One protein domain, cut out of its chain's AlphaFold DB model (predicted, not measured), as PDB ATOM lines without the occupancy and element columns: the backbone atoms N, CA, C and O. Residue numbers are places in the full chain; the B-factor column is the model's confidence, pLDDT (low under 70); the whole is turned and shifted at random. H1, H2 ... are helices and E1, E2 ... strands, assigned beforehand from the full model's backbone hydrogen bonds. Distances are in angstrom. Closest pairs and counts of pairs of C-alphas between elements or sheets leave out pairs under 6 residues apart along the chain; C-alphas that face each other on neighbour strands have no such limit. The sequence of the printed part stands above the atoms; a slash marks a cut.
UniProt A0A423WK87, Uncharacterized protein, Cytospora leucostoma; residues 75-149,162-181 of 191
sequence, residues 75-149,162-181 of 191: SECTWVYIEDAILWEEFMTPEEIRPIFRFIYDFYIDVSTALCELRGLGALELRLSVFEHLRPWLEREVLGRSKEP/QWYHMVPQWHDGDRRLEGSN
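AT A GLANCE: This is residues 75 to 149 and 162 to 181 of the 191 residues of an uncharacterized protein of Cytospora leucostoma (UniProt A0A423WK87). A long helix, H2, runs along an elongated body, with H1 folded back beside one part of it and H3 beside another; strand E1 runs close to H3. The printed part has 95 residues, with three named helices and one named strand in the order H1, H2, E1, H3; of the 52 residues in named elements helices hold 47 and strands 5, and the class is mostly helix. It is compact, radius of gyration of the C-alphas 14.2 A, spanning 46 by 25 by 22 A.

IN THESE COORDINATES: H2, residues 94 to 115, is 31.3 A long. H1, residues 75 to 87, begins at C-alpha (151.009, 138.387, 137.252). E1 is residues 123 to 127. H3, residues 132 to 143, ends at C-alpha (132.926, 146.968, 135.337).

HOW THE PARTS SIT: H2, with residues 97 to 104 alone, touches H1 in a helical hairpin, at a shallow tilt of 10 degrees; the closest C-alphas, Thr 78 and Ile 104, are 6.4 A apart. H2 touches H3 the same way, at a shallow tilt of 23 degrees, with residues 109 to 115 alone; the closest C-alphas, Leu 115 and Val 142, are 6.1 A apart. H1 and H3 are apart. E1 pairs with no named strand. O i to N i+4 pairs within hydrogen-bond range number 16 of 18 in H2, 6 of 8 in H3 and 4 of 9 in H1, where 6 of 10 i+3 pairs are.

THE WHOLE: Residues 150 to 161 are not printed; C-alphas 149 and 162 are 19.1 A apart. Mean pLDDT of the printed part is 79.7; 25 residues are under 70, among them 84 to 97.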
ATOM      1  N   SER A  75     150.106 139.294 137.961       81.94
ATOM      2  CA  SER A  75     151.009 138.387 137.252       81.94
ATOM      3  C   SER A  75     152.220 138.058 138.109       81.94
ATOM      4  O   SER A  75     152.505 136.890 138.327       81.94
ATOM      5  N   GLU A  76     152.876 139.073 138.670       73.94
ATOM      6  CA  GLU A  76     154.093 138.908 139.479       73.94
ATOM      7  C   GLU A  76     153.851 138.053 140.730       73.94
ATOM      8  O   GLU A  76     154.626 137.150 141.040       73.94
ATOM      9  N   CYS A  77     152.731 138.276 141.431       69.88
ATOM     10  CA  CYS A  77     152.429 137.530 142.653       69.88
ATOM     11  C   CYS A  77     152.031 136.075 142.390       69.88
ATOM     12  O   CYS A  77     152.114 135.257 143.300       69.88
ATOM     13  N   THR A  78     151.604 135.744 141.170       74.19
ATOM     14  CA  THR A  78     151.224 134.379 140.786       74.19
ATOM     15  C   THR A  78     152.342 133.648 140.045       74.19
ATOM     16  O   THR A  78     152.466 132.433 140.195       74.19
ATOM     17  N   TRP A  79     153.203 134.382 139.330       68.88
ATOM     18  CA  TRP A  79     154.342 133.851 138.580       68.88
ATOM     19  C   TRP A  79     155.293 133.050 139.468       68.88
ATOM     20  O   TRP A  79     155.704 131.955 139.097       68.88
ATOM     21  N   VAL A  80     155.553 133.532 140.687       67.81
ATOM     22  CA  VAL A  80     156.429 132.854 141.659       67.81
ATOM     23  C   VAL A  80     155.998 131.415 141.976       67.81
ATOM     24  O   VAL A  80     156.834 130.586 142.319       67.81
ATOM     25  N   TYR A  81     154.708 131.090 141.846       65.56
ATOM     26  CA  TYR A  81     154.192 129.748 142.132       65.56
ATOM     27  C   TYR A  81     154.247 128.802 140.930       65.56
ATOM     28  O   TYR A  81     154.145 127.589 141.107       65.56
ATOM     29  N   ILE A  82     154.352 129.339 139.714       69.69
ATOM     30  CA  ILE A  82     154.246 128.560 138.472       69.69
ATOM     31  C   ILE A  82     155.506 128.585 137.618       69.69
ATOM     32  O   ILE A  82     155.611 127.754 136.724       69.69
ATOM     33  N   GLU A  83     156.458 129.479 137.889       70.44
ATOM     34  CA  GLU A  83     157.735 129.536 137.178       70.44
ATOM     35  C   GLU A  83     158.426 128.170 137.210       70.44
ATOM     36  O   GLU A  83     158.662 127.572 136.160       70.44
ATOM     37  N   ASP A  84     158.619 127.609 138.404       63.72
ATOM     38  CA  ASP A  84     159.199 126.277 138.563       63.72
ATOM     39  C   ASP A  84     158.289 125.186 137.975       63.72
ATOM     40  O   ASP A  84     158.762 124.311 137.253       63.72
ATOM     41  N   ALA A  85     156.973 125.251 138.199       64.31
ATOM     42  CA  ALA A  85     156.048 124.230 137.698       64.31
ATOM     43  C   ALA A  85     156.017 124.140 136.159       64.31
ATOM     44  O   ALA A  85     155.873 123.055 135.603       64.31
ATOM     45  N   ILE A  86     156.183 125.269 135.464       66.75
ATOM     46  CA  ILE A  86     156.244 125.336 133.998       66.75
ATOM     47  C   ILE A  86     157.637 124.955 133.486       66.75
ATOM     48  O   ILE A  86     157.760 124.303 132.446       66.75
ATOM     49  N   LEU A  87     158.702 125.350 134.189       66.50
ATOM     50  CA  LEU A  87     160.072 124.981 133.821       66.50
ATOM     51  C   LEU A  87     160.322 123.473 133.970       66.50
ATOM     52  O   LEU A  87     161.072 122.904 133.175       66.50
ATOM     53  N   TRP A  88     159.644 122.832 134.925       63.84
ATOM     54  CA  TRP A  88     159.763 121.410 135.247       63.84
ATOM     55  C   TRP A  88     158.496 120.602 134.915       63.84
ATOM     56  O   TRP A  88     158.292 119.538 135.493       63.84
ATOM     57  N   GLU A  89     157.665 121.065 133.972       64.62
ATOM     58  CA  GLU A  89     156.380 120.437 133.588       64.62
ATOM     59  C   GLU A  89     156.508 118.934 133.267       64.62
ATOM     60  O   GLU A  89     155.609 118.152 133.555       64.62
ATOM     61  N   GLU A  90     157.650 118.502 132.724       59.16
ATOM     62  CA  GLU A  90     157.945 117.093 132.410       59.16
ATOM     63  C   GLU A  90     158.164 116.207 133.656       59.16
ATOM     64  O   GLU A  90     158.150 114.980 133.551       59.16
ATOM     65  N   PHE A  91     158.362 116.813 134.830       55.78
ATOM     66  CA  PHE A  91     158.675 116.146 136.098       55.78
ATOM     67  C   PHE A  91     157.577 116.295 137.155       55.78
ATOM     68  O   PHE A  91     157.647 115.624 138.183       55.78
ATOM     69  N   MET A  92     156.582 117.149 136.917       62.62
ATOM     70  CA  MET A  92     155.461 117.353 137.829       62.62
ATOM     71  C   MET A  92     154.222 116.599 137.355       62.62
ATOM     72  O   MET A  92     153.808 116.681 136.198       62.62
ATOM     73  N   THR A  93     153.596 115.872 138.273       64.31
ATOM     74  CA  THR A  93     152.345 115.169 137.986       64.31
ATOM     75  C   THR A  93     151.167 116.152 137.924       64.31
ATOM     76  O   THR A  93     151.167 117.180 138.611       64.31
ATOM     77  N   PRO A  94     150.110 115.863 137.140       66.00
ATOM     78  CA  PRO A  94     148.889 116.674 137.129       66.00
ATOM     79  C   PRO A  94     148.285 116.906 138.524       66.00
ATOM     80  O   PRO A  94     147.658 117.940 138.767       66.00
ATOM     81  N   GLU A  95     148.469 115.956 139.440       66.19
ATOM     82  CA  GLU A  95     148.027 116.004 140.831       66.19
ATOM     83  C   GLU A  95     148.776 117.056 141.664       66.19
ATOM     84  O   GLU A  95     148.169 117.668 142.542       66.19
ATOM     85  N   GLU A  96     150.052 117.308 141.373       66.31
ATOM     86  CA  GLU A  96     150.876 118.320 142.052       66.31
ATOM     87  C   GLU A  96     150.620 119.726 141.499       66.31
ATOM     88  O   GLU A  96     150.599 120.709 142.241       66.31
ATOM     89  N   ILE A  97     150.353 119.819 140.197       69.94
ATOM     90  CA  ILE A  97     150.122 121.086 139.497       69.94
ATOM     91  C   ILE A  97     148.719 121.639 139.791       69.94
ATOM     92  O   ILE A  97     148.537 122.839 140.018       69.94
ATOM     93  N   ARG A  98     147.691 120.780 139.808       72.12
ATOM     94  CA  ARG A  98     146.284 121.212 139.915       72.12
ATOM     95  C   ARG A  98     145.980 122.076 141.154       72.12
ATOM     96  O   ARG A  98     145.266 123.065 140.982       72.12
ATOM     97  N   PRO A  99     146.483 121.781 142.369       74.69
ATOM     98  CA  PRO A  99     146.269 122.633 143.541       74.69
ATOM     99  C   PRO A  99     146.826 124.053 143.380       74.69
ATOM    100  O   PRO A  99     146.158 125.005 143.775       74.69
ATOM    101  N   ILE A 100     147.996 124.211 142.748       74.81
ATOM    102  CA  ILE A 100     148.626 125.522 142.504       74.81
ATOM    103  C   ILE A 100     147.756 126.351 141.559       74.81
ATOM    104  O   ILE A 100     147.398 127.493 141.843       74.81
ATOM    105  N   PHE A 101     147.335 125.740 140.455       77.81
ATOM    106  CA  PHE A 101     146.455 126.378 139.481       77.81
ATOM    107  C   PHE A 101     145.085 126.712 140.071       77.81
ATOM    108  O   PHE A 101     144.493 127.740 139.738       77.81
ATOM    109  N   ARG A 102     144.577 125.869 140.976       81.19
ATOM    110  CA  ARG A 102     143.334 126.146 141.693       81.19
ATOM    111  C   ARG A 102     143.482 127.332 142.644       81.19
ATOM    112  O   ARG A 102     142.605 128.187 142.651       81.19
ATOM    113  N   PHE A 103     144.589 127.410 143.378       79.94
ATOM    114  CA  PHE A 103     144.899 128.551 144.236       79.94
ATOM    115  C   PHE A 103     144.956 129.862 143.441       79.94
ATOM    116  O   PHE A 103     144.312 130.833 143.825       79.94
ATOM    117  N   ILE A 104     145.649 129.875 142.298       83.00
ATOM    118  CA  ILE A 104     145.740 131.057 141.426       83.00
ATOM    119  C   ILE A 104     144.362 131.472 140.904       83.00
ATOM    120  O   ILE A 104     144.015 132.652 140.928       83.00
ATOM    121  N   TYR A 105     143.551 130.500 140.477       85.56
ATOM    122  CA  TYR A 105     142.172 130.755 140.073       85.56
ATOM    123  C   TYR A 105     141.365 131.407 141.202       85.56
ATOM    124  O   TYR A 105     140.775 132.463 140.996       85.56
ATOM    125  N   ASP A 106     141.359 130.806 142.394       83.50
ATOM    126  CA  ASP A 106     140.587 131.308 143.533       83.50
ATOM    127  C   ASP A 106     141.094 132.698 143.986       83.50
ATOM    128  O   ASP A 106     140.288 133.569 144.305       83.50
ATOM    129  N   PHE A 107     142.401 132.970 143.889       85.00
ATOM    130  CA  PHE A 107     142.980 134.297 144.126       85.00
ATOM    131  C   PHE A 107     142.433 135.362 143.160       85.00
ATOM    132  O   PHE A 107     141.984 136.422 143.604       85.00
ATOM    133  N   TYR A 108     142.396 135.088 141.849       90.44
ATOM    134  CA  TYR A 108     141.826 136.028 140.874       90.44
ATOM    135  C   TYR A 108     140.339 136.298 141.115       90.44
ATOM    136  O   TYR A 108     139.877 137.429 140.935       90.44
ATOM    137  N   ILE A 109     139.590 135.269 141.523       89.75
ATOM    138  CA  ILE A 109     138.172 135.382 141.879       89.75
ATOM    139  C   ILE A 109     137.993 136.277 143.104       89.75
ATOM    140  O   ILE A 109     137.117 137.140 143.092       89.75
ATOM    141  N   ASP A 110     138.817 136.111 144.133       86.62
ATOM    142  CA  ASP A 110     138.717 136.863 145.384       86.62
ATOM    143  C   ASP A 110     139.047 138.346 145.208       86.62
ATOM    144  O   ASP A 110     138.276 139.204 145.645       86.62
ATOM    145  N   VAL A 111     140.138 138.658 144.500       89.44
ATOM    146  CA  VAL A 111     140.499 140.045 144.167       89.44
ATOM    147  C   VAL A 111     139.403 140.686 143.317       89.44
ATOM    148  O   VAL A 111     138.957 141.795 143.608       89.44
ATOM    149  N   SER A 112     138.904 139.975 142.304       92.31
ATOM    150  CA  SER A 112     137.854 140.504 141.425       92.31
ATOM    151  C   SER A 112     136.517 140.674 142.147       92.31
ATOM    152  O   SER A 112     135.813 141.648 141.910       92.31
ATOM    153  N   THR A 113     136.190 139.785 143.086       90.38
ATOM    154  CA  THR A 113     135.013 139.918 143.958       90.38
ATOM    155  C   THR A 113     135.117 141.161 144.838       90.38
ATOM    156  O   THR A 113     134.144 141.900 144.953       90.38
ATOM    157  N   ALA A 114     136.291 141.443 145.414       89.19
ATOM    158  CA  ALA A 114     136.506 142.686 146.151       89.19
ATOM    159  C   ALA A 114     136.331 143.907 145.232       89.19
ATOM    160  O   ALA A 114     135.613 144.840 145.577       89.19
ATOM    161  N   LEU A 115     136.912 143.880 144.028       91.94
ATOM    162  CA  LEU A 115     136.802 144.966 143.048       91.94
ATOM    163  C   LEU A 115     135.359 145.263 142.611       91.94
ATOM    164  O   LEU A 115     135.063 146.408 142.268       91.94
ATOM    165  N   CYS A 116     134.447 144.288 142.659       91.88
ATOM    166  CA  CYS A 116     133.025 144.513 142.384       91.88
ATOM    167  C   CYS A 116     132.383 145.555 143.323       91.88
ATOM    168  O   CYS A 116     131.390 146.182 142.943       91.88
ATOM    169  N   GLU A 117     132.956 145.803 144.507       89.50
ATOM    170  CA  GLU A 117     132.509 146.868 145.417       89.50
ATOM    171  C   GLU A 117     132.700 148.282 144.813       89.50
ATOM    172  O   GLU A 117     131.987 149.213 145.193       89.50
ATOM    173  N   LEU A 118     133.573 148.452 143.808       89.12
ATOM    174  CA  LEU A 118     133.808 149.714 143.085       89.12
ATOM    175  C   LEU A 118     132.738 149.995 142.016       89.12
ATOM    176  O   LEU A 118     133.020 150.105 140.818       89.12
ATOM    177  N   ARG A 119     131.479 150.127 142.439       88.81
ATOM    178  CA  ARG A 119     130.362 150.387 141.519       88.81
ATOM    179  C   ARG A 119     130.556 151.698 140.755       88.81
ATOM    180  O   ARG A 119     130.699 152.762 141.346       88.81
ATOM    181  N   GLY A 120     130.501 151.619 139.427       87.50
ATOM    182  CA  GLY A 120     130.662 152.783 138.552       87.50
ATOM    183  C   GLY A 120     132.112 153.136 138.208       87.50
ATOM    184  O   GLY A 120     132.331 154.208 137.646       87.50
ATOM    185  N   LEU A 121     133.076 152.253 138.495       91.19
ATOM    186  CA  LEU A 121     134.469 152.397 138.064       91.19
ATOM    187  C   LEU A 121     134.573 152.702 136.556       91.19
ATOM    188  O   LEU A 121     133.945 152.040 135.723       91.19
ATOM    189  N   GLY A 122     135.376 153.709 136.203       86.94
ATOM    190  CA  GLY A 122     135.536 154.177 134.825       86.94
ATOM    191  C   GLY A 122     136.265 153.180 133.922       86.94
ATOM    192  O   GLY A 122     135.811 152.896 132.806       86.94
ATOM    193  N   ALA A 123     137.387 152.638 134.400       89.81
ATOM    194  CA  ALA A 123     138.173 151.637 133.686       89.81
ATOM    195  C   ALA A 123     138.921 150.693 134.636       89.81
ATOM    196  O   ALA A 123     139.340 151.084 135.724       89.81
ATOM    197  N   LEU A 124     139.117 149.461 134.172       92.81
ATOM    198  CA  LEU A 124     139.893 148.423 134.835       92.81
ATOM    199  C   LEU A 124     140.767 147.724 133.792       92.81
ATOM    200  O   LEU A 124     140.284 147.451 132.693       92.81
ATOM    201  N   GLU A 125     142.010 147.439 134.158       92.25
ATOM    202  CA  GLU A 125     142.925 146.543 133.453       92.25
ATOM    203  C   GLU A 125     143.436 145.506 134.459       92.25
ATOM    204  O   GLU A 125     144.046 145.861 135.472       92.25
ATOM    205  N   LEU A 126     143.189 144.226 134.191       91.81
ATOM    206  CA  LEU A 126     143.753 143.133 134.978       91.81
ATOM    207  C   LEU A 126     144.944 142.518 134.240       91.81
ATOM    208  O   LEU A 126     144.863 142.198 133.051       91.81
ATOM    209  N   ARG A 127     146.052 142.312 134.951       90.62
ATOM    210  CA  ARG A 127     147.229 141.617 134.416       90.62
ATOM    211  C   ARG A 127     147.399 140.289 135.135       90.62
ATOM    212  O   ARG A 127     147.492 140.261 136.361       90.62
ATOM    213  N   LEU A 128     147.350 139.206 134.360       89.00
ATOM    214  CA  LEU A 128     147.371 137.823 134.831       89.00
ATOM    215  C   LEU A 128     148.567 137.100 134.206       89.00
ATOM    216  O   LEU A 128     148.804 137.251 133.008       89.00
ATOM    217  N   SER A 129     149.266 136.267 134.980       83.38
ATOM    218  CA  SER A 129     150.350 135.413 134.457       83.38
ATOM    219  C   SER A 129     149.856 134.038 133.984       83.38
ATOM    220  O   SER A 129     150.468 133.397 133.131       83.38
ATOM    221  N   VAL A 130     148.730 133.598 134.547       84.38
ATOM    222  CA  VAL A 130     148.037 132.329 134.284       84.38
ATOM    223  C   VAL A 130     146.588 132.643 133.973       84.38
ATOM    224  O   VAL A 130     146.029 133.582 134.535       84.38
ATOM    225  N   PHE A 131     145.969 131.843 133.113       88.19
ATOM    226  CA  PHE A 131     144.582 131.982 132.690       88.19
ATOM    227  C   PHE A 131     144.284 133.375 132.138       88.19
ATOM    228  O   PHE A 131     143.245 133.958 132.434       88.19
ATOM    229  N   GLU A 132     145.190 133.918 131.324       88.75
ATOM    230  CA  GLU A 132     145.061 135.237 130.702       88.75
ATOM    231  C   GLU A 132     143.696 135.435 130.008       88.75
ATOM    232  O   GLU A 132     143.137 136.536 130.003       88.75
ATOM    233  N   HIS A 133     143.104 134.352 129.497       88.44
ATOM    234  CA  HIS A 133     141.781 134.349 128.871       88.44
ATOM    235  C   HIS A 133     140.597 134.518 129.850       88.44
ATOM    236  O   HIS A 133     139.485 134.773 129.394       88.44
ATOM    237  N   LEU A 134     140.794 134.420 131.173       90.31
ATOM    238  CA  LEU A 134     139.779 134.788 132.178       90.31
ATOM    239  C   LEU A 134     139.605 136.302 132.298       90.31
ATOM    240  O   LEU A 134     138.550 136.761 132.735       90.31
ATOM    241  N   ARG A 135     140.616 137.086 131.914       92.44
ATOM    242  CA  ARG A 135     140.638 138.542 132.092       92.44
ATOM    243  C   ARG A 135     139.383 139.246 131.562       92.44
ATOM    244  O   ARG A 135     138.799 140.000 132.335       92.44
ATOM    245  N   PRO A 136     138.894 138.982 130.329       90.06
ATOM    246  CA  PRO A 136     137.708 139.674 129.825       90.06
ATOM    247  C   PRO A 136     136.454 139.352 130.643       90.06
ATOM    248  O   PRO A 136     135.593 140.209 130.824       90.06
ATOM    249  N   TRP A 137     136.352 138.122 131.157       91.56
ATOM    250  CA  TRP A 137     135.251 137.716 132.025       91.56
ATOM    251  C   TRP A 137     135.332 138.433 133.379       91.56
ATOM    252  O   TRP A 137     134.354 139.057 133.783       91.56
ATOM    253  N   LEU A 138     136.501 138.452 134.028       93.00
ATOM    254  CA  LEU A 138     136.712 139.153 135.302       93.00
ATOM    255  C   LEU A 138     136.430 140.660 135.183       93.00
ATOM    256  O   LEU A 138     135.676 141.223 135.976       93.00
ATOM    257  N   GLU A 139     136.979 141.314 134.155       93.19
ATOM    258  CA  GLU A 139     136.774 142.746 133.916       93.19
ATOM    259  C   GLU A 139     135.306 143.078 133.648       93.19
ATOM    260  O   GLU A 139     134.808 144.098 134.130       93.19
ATOM    261  N   ARG A 140     134.584 142.212 132.927       91.50
ATOM    262  CA  ARG A 140     133.140 142.357 132.718       91.50
ATOM    263  C   ARG A 140     132.384 142.281 134.039       91.50
ATOM    264  O   ARG A 140     131.531 143.135 134.282       91.50
ATOM    265  N   GLU A 141     132.677 141.289 134.880       93.19
ATOM    266  CA  GLU A 141     132.006 141.117 136.173       93.19
ATOM    267  C   GLU A 141     132.217 142.332 137.093       93.19
ATOM    268  O   GLU A 141     131.276 142.720 137.790       93.19
ATOM    269  N   VAL A 142     133.397 142.964 137.052       93.00
ATOM    270  CA  VAL A 142     133.719 144.158 137.853       93.00
ATOM    271  C   VAL A 142     133.151 145.444 137.253       93.00
ATOM    272  O   VAL A 142     132.520 146.223 137.959       93.00
ATOM    273  N   LEU A 143     133.360 145.710 135.962       91.62
ATOM    274  CA  LEU A 143     132.926 146.968 135.337       91.62
ATOM    275  C   LEU A 143     131.426 146.995 135.041       91.62
ATOM    276  O   LEU A 143     130.856 148.056 134.782       91.62
ATOM    277  N   GLY A 144     130.796 145.825 135.000       87.81
ATOM    278  CA  GLY A 144     129.402 145.653 134.620       87.81
ATOM    279  C   GLY A 144     129.106 145.905 133.144       87.81
ATOM    280  O   GLY A 144     127.951 145.889 132.722       87.81
ATOM    281  N   ARG A 145     130.145 146.130 132.338       79.75
ATOM    282  CA  ARG A 145     130.040 146.424 130.911       79.75
ATOM    283  C   ARG A 145     130.626 145.262 130.137       79.75
ATOM    284  O   ARG A 145     131.751 144.844 130.393       79.75
ATOM    285  N   SER A 146     129.890 144.788 129.140       58.47
ATOM    286  CA  SER A 146     130.453 143.913 128.118       58.47
ATOM    287  C   SER A 146     131.353 144.756 127.217       58.47
ATOM    288  O   SER A 146     130.904 145.272 126.198       58.47
ATOM    289  N   LYS A 147     132.614 144.967 127.607       53.69
ATOM    290  CA  LYS A 147     133.627 145.344 126.622       53.69
ATOM    291  C   LYS A 147     133.971 144.067 125.864       53.69
ATOM    292  O   LYS A 147     134.531 143.146 126.448       53.69
ATOM    293  N   GLU A 148     133.612 143.999 124.584       42.72
ATOM    294  CA  GLU A 148     134.271 143.049 123.686       42.72
ATOM    295  C   GLU A 148     135.786 143.276 123.814       42.72
ATOM    296  O   GLU A 148     136.226 144.434 123.760       42.72
ATOM    297  N   PRO A 149     136.588 142.228 124.059       44.22
ATOM    298  CA  PRO A 149     138.012 142.399 124.280       44.22
ATOM    299  C   PRO A 149     138.652 142.984 123.019       44.22
ATOM    300  O   PRO A 149     138.709 142.338 121.973       44.22
ATOM    301  N   GLN A 162     150.361 126.755 125.401       66.88
ATOM    302  CA  GLN A 162     150.029 127.736 126.437       66.88
ATOM    303  C   GLN A 162     148.712 127.346 127.126       66.88
ATOM    304  O   GLN A 162     147.821 128.164 127.329       66.88
ATOM    305  N   TRP A 163     148.542 126.063 127.451       66.31
ATOM    306  CA  TRP A 163     147.319 125.545 128.063       66.31
ATOM    307  C   TRP A 163     147.022 126.243 129.396       66.31
ATOM    308  O   TRP A 163     145.861 126.421 129.745       66.31
ATOM    309  N   TYR A 164     148.061 126.709 130.091       71.62
ATOM    310  CA  TYR A 164     147.949 127.480 131.324       71.62
ATOM    311  C   TYR A 164     147.461 128.919 131.115       71.62
ATOM    312  O   TYR A 164     147.090 129.558 132.088       71.62
ATOM    313  N   HIS A 165     147.409 129.439 129.883       78.06
ATOM    314  CA  HIS A 165     146.786 130.736 129.562       78.06
ATOM    315  C   HIS A 165     145.284 130.624 129.282       78.06
ATOM    316  O   HIS A 165     144.550 131.611 129.354       78.06
ATOM    317  N   MET A 166     144.810 129.414 128.986       81.12
ATOM    318  CA  MET A 166     143.405 129.143 128.697       81.12
ATOM    319  C   MET A 166     142.559 129.201 129.966       81.12
ATOM    320  O   MET A 166     143.031 128.897 131.051       81.12
ATOM    321  N   VAL A 167     141.273 129.510 129.832       82.00
ATOM    322  CA  VAL A 167     140.314 129.356 130.934       82.00
ATOM    323  C   VAL A 167     140.352 127.903 131.447       82.00
ATOM    324  O   VAL A 167     140.276 126.979 130.628       82.00
ATOM    325  N   PRO A 168     140.476 127.663 132.769       82.81
ATOM    326  CA  PRO A 168     140.548 126.304 133.286       82.81
ATOM    327  C   PRO A 168     139.239 125.556 133.040       82.81
ATOM    328  O   PRO A 168     138.158 126.130 133.129       82.81
ATOM    329  N   GLN A 169     139.319 124.245 132.809       80.62
ATOM    330  CA  GLN A 169     138.148 123.413 132.485       80.62
ATOM    331  C   GLN A 169     137.081 123.374 133.593       80.62
ATOM    332  O   GLN A 169     135.930 123.052 133.328       80.62
ATOM    333  N   TRP A 170     137.463 123.677 134.835       81.06
ATOM    334  CA  TRP A 170     136.559 123.757 135.987       81.06
ATOM    335  C   TRP A 170     136.001 125.165 136.231       81.06
ATOM    336  O   TRP A 170     135.367 125.398 137.262       81.06
ATOM    337  N   HIS A 171     136.281 126.125 135.348       84.56
ATOM    338  CA  HIS A 171     135.606 127.412 135.367       84.56
ATOM    339  C   HIS A 171     134.176 127.240 134.860       84.56
ATOM    340  O   HIS A 171     133.944 126.713 133.774       84.56
ATOM    341  N   ASP A 172     133.227 127.723 135.648       80.38
ATOM    342  CA  ASP A 172     131.844 127.870 135.230       80.38
ATOM    343  C   ASP A 172     131.675 129.277 134.643       80.38
ATOM    344  O   ASP A 172     131.718 130.263 135.380       80.38
ATOM    345  N   GLY A 173     131.535 129.371 133.319       73.50
ATOM    346  CA  GLY A 173     131.385 130.649 132.615       73.50
ATOM    347  C   GLY A 173     130.064 131.365 132.903       73.50
ATOM    348  O   GLY A 173     129.991 132.589 132.740       73.50
ATOM    349  N   ASP A 174     129.056 130.619 133.367       76.19
ATOM    350  CA  ASP A 174     127.739 131.136 133.742       76.19
ATOM    351  C   ASP A 174     127.705 131.600 135.205       76.19
ATOM    352  O   ASP A 174     126.817 132.362 135.608       76.19
ATOM    353  N   ARG A 175     128.702 131.195 136.007       81.62
ATOM    354  CA  ARG A 175     128.879 131.688 137.372       81.62
ATOM    355  C   ARG A 175     128.993 133.209 137.366       81.62
ATOM    356  O   ARG A 175     129.657 133.813 136.528       81.62
ATOM    357  N   ARG A 176     128.396 133.827 138.383       87.38
ATOM    358  CA  ARG A 176     128.559 135.250 138.690       87.38
ATOM    359  C   ARG A 176     129.491 135.436 139.877       87.38
ATOM    360  O   ARG A 176     129.485 134.620 140.805       87.38
ATOM    361  N   LEU A 177     130.289 136.502 139.850       90.06
ATOM    362  CA  LEU A 177     131.010 136.924 141.051       90.06
ATOM    363  C   LEU A 177     130.025 137.500 142.070       90.06
ATOM    364  O   LEU A 177     129.025 138.126 141.708       90.06
ATOM    365  N   GLU A 178     130.313 137.297 143.352       86.88
ATOM    366  CA  GLU A 178     129.551 137.947 144.416       86.88
ATOM    367  C   GLU A 178     129.651 139.470 144.243       86.88
ATOM    368  O   GLU A 178     130.716 140.012 143.954       86.88
ATOM    369  N   GLY A 179     128.512 140.160 144.339       87.00
ATOM    370  CA  GLY A 179     128.451 141.609 144.150       87.00
ATOM    371  C   GLY A 179     128.696 142.092 142.717       87.00
ATOM    372  O   GLY A 179     128.805 143.300 142.526       87.00
ATOM    373  N   SER A 180     128.773 141.193 141.726       90.69
ATOM    374  CA  SER A 180     129.088 141.567 140.347       90.69
ATOM    375  C   SER A 180     128.196 142.684 139.800       90.69
ATOM    376  O   SER A 180     126.973 142.676 139.947       90.69
ATOM    377  N   ASN A 181     128.833 143.608 139.082       89.69
ATOM    378  CA  ASN A 181     128.183 144.739 138.433       89.69
ATOM    379  C   ASN A 181     127.596 144.381 137.060       89.69
ATOM    380  O   ASN A 181     126.871 145.186 136.475       89.69
TER     381      ASN A 181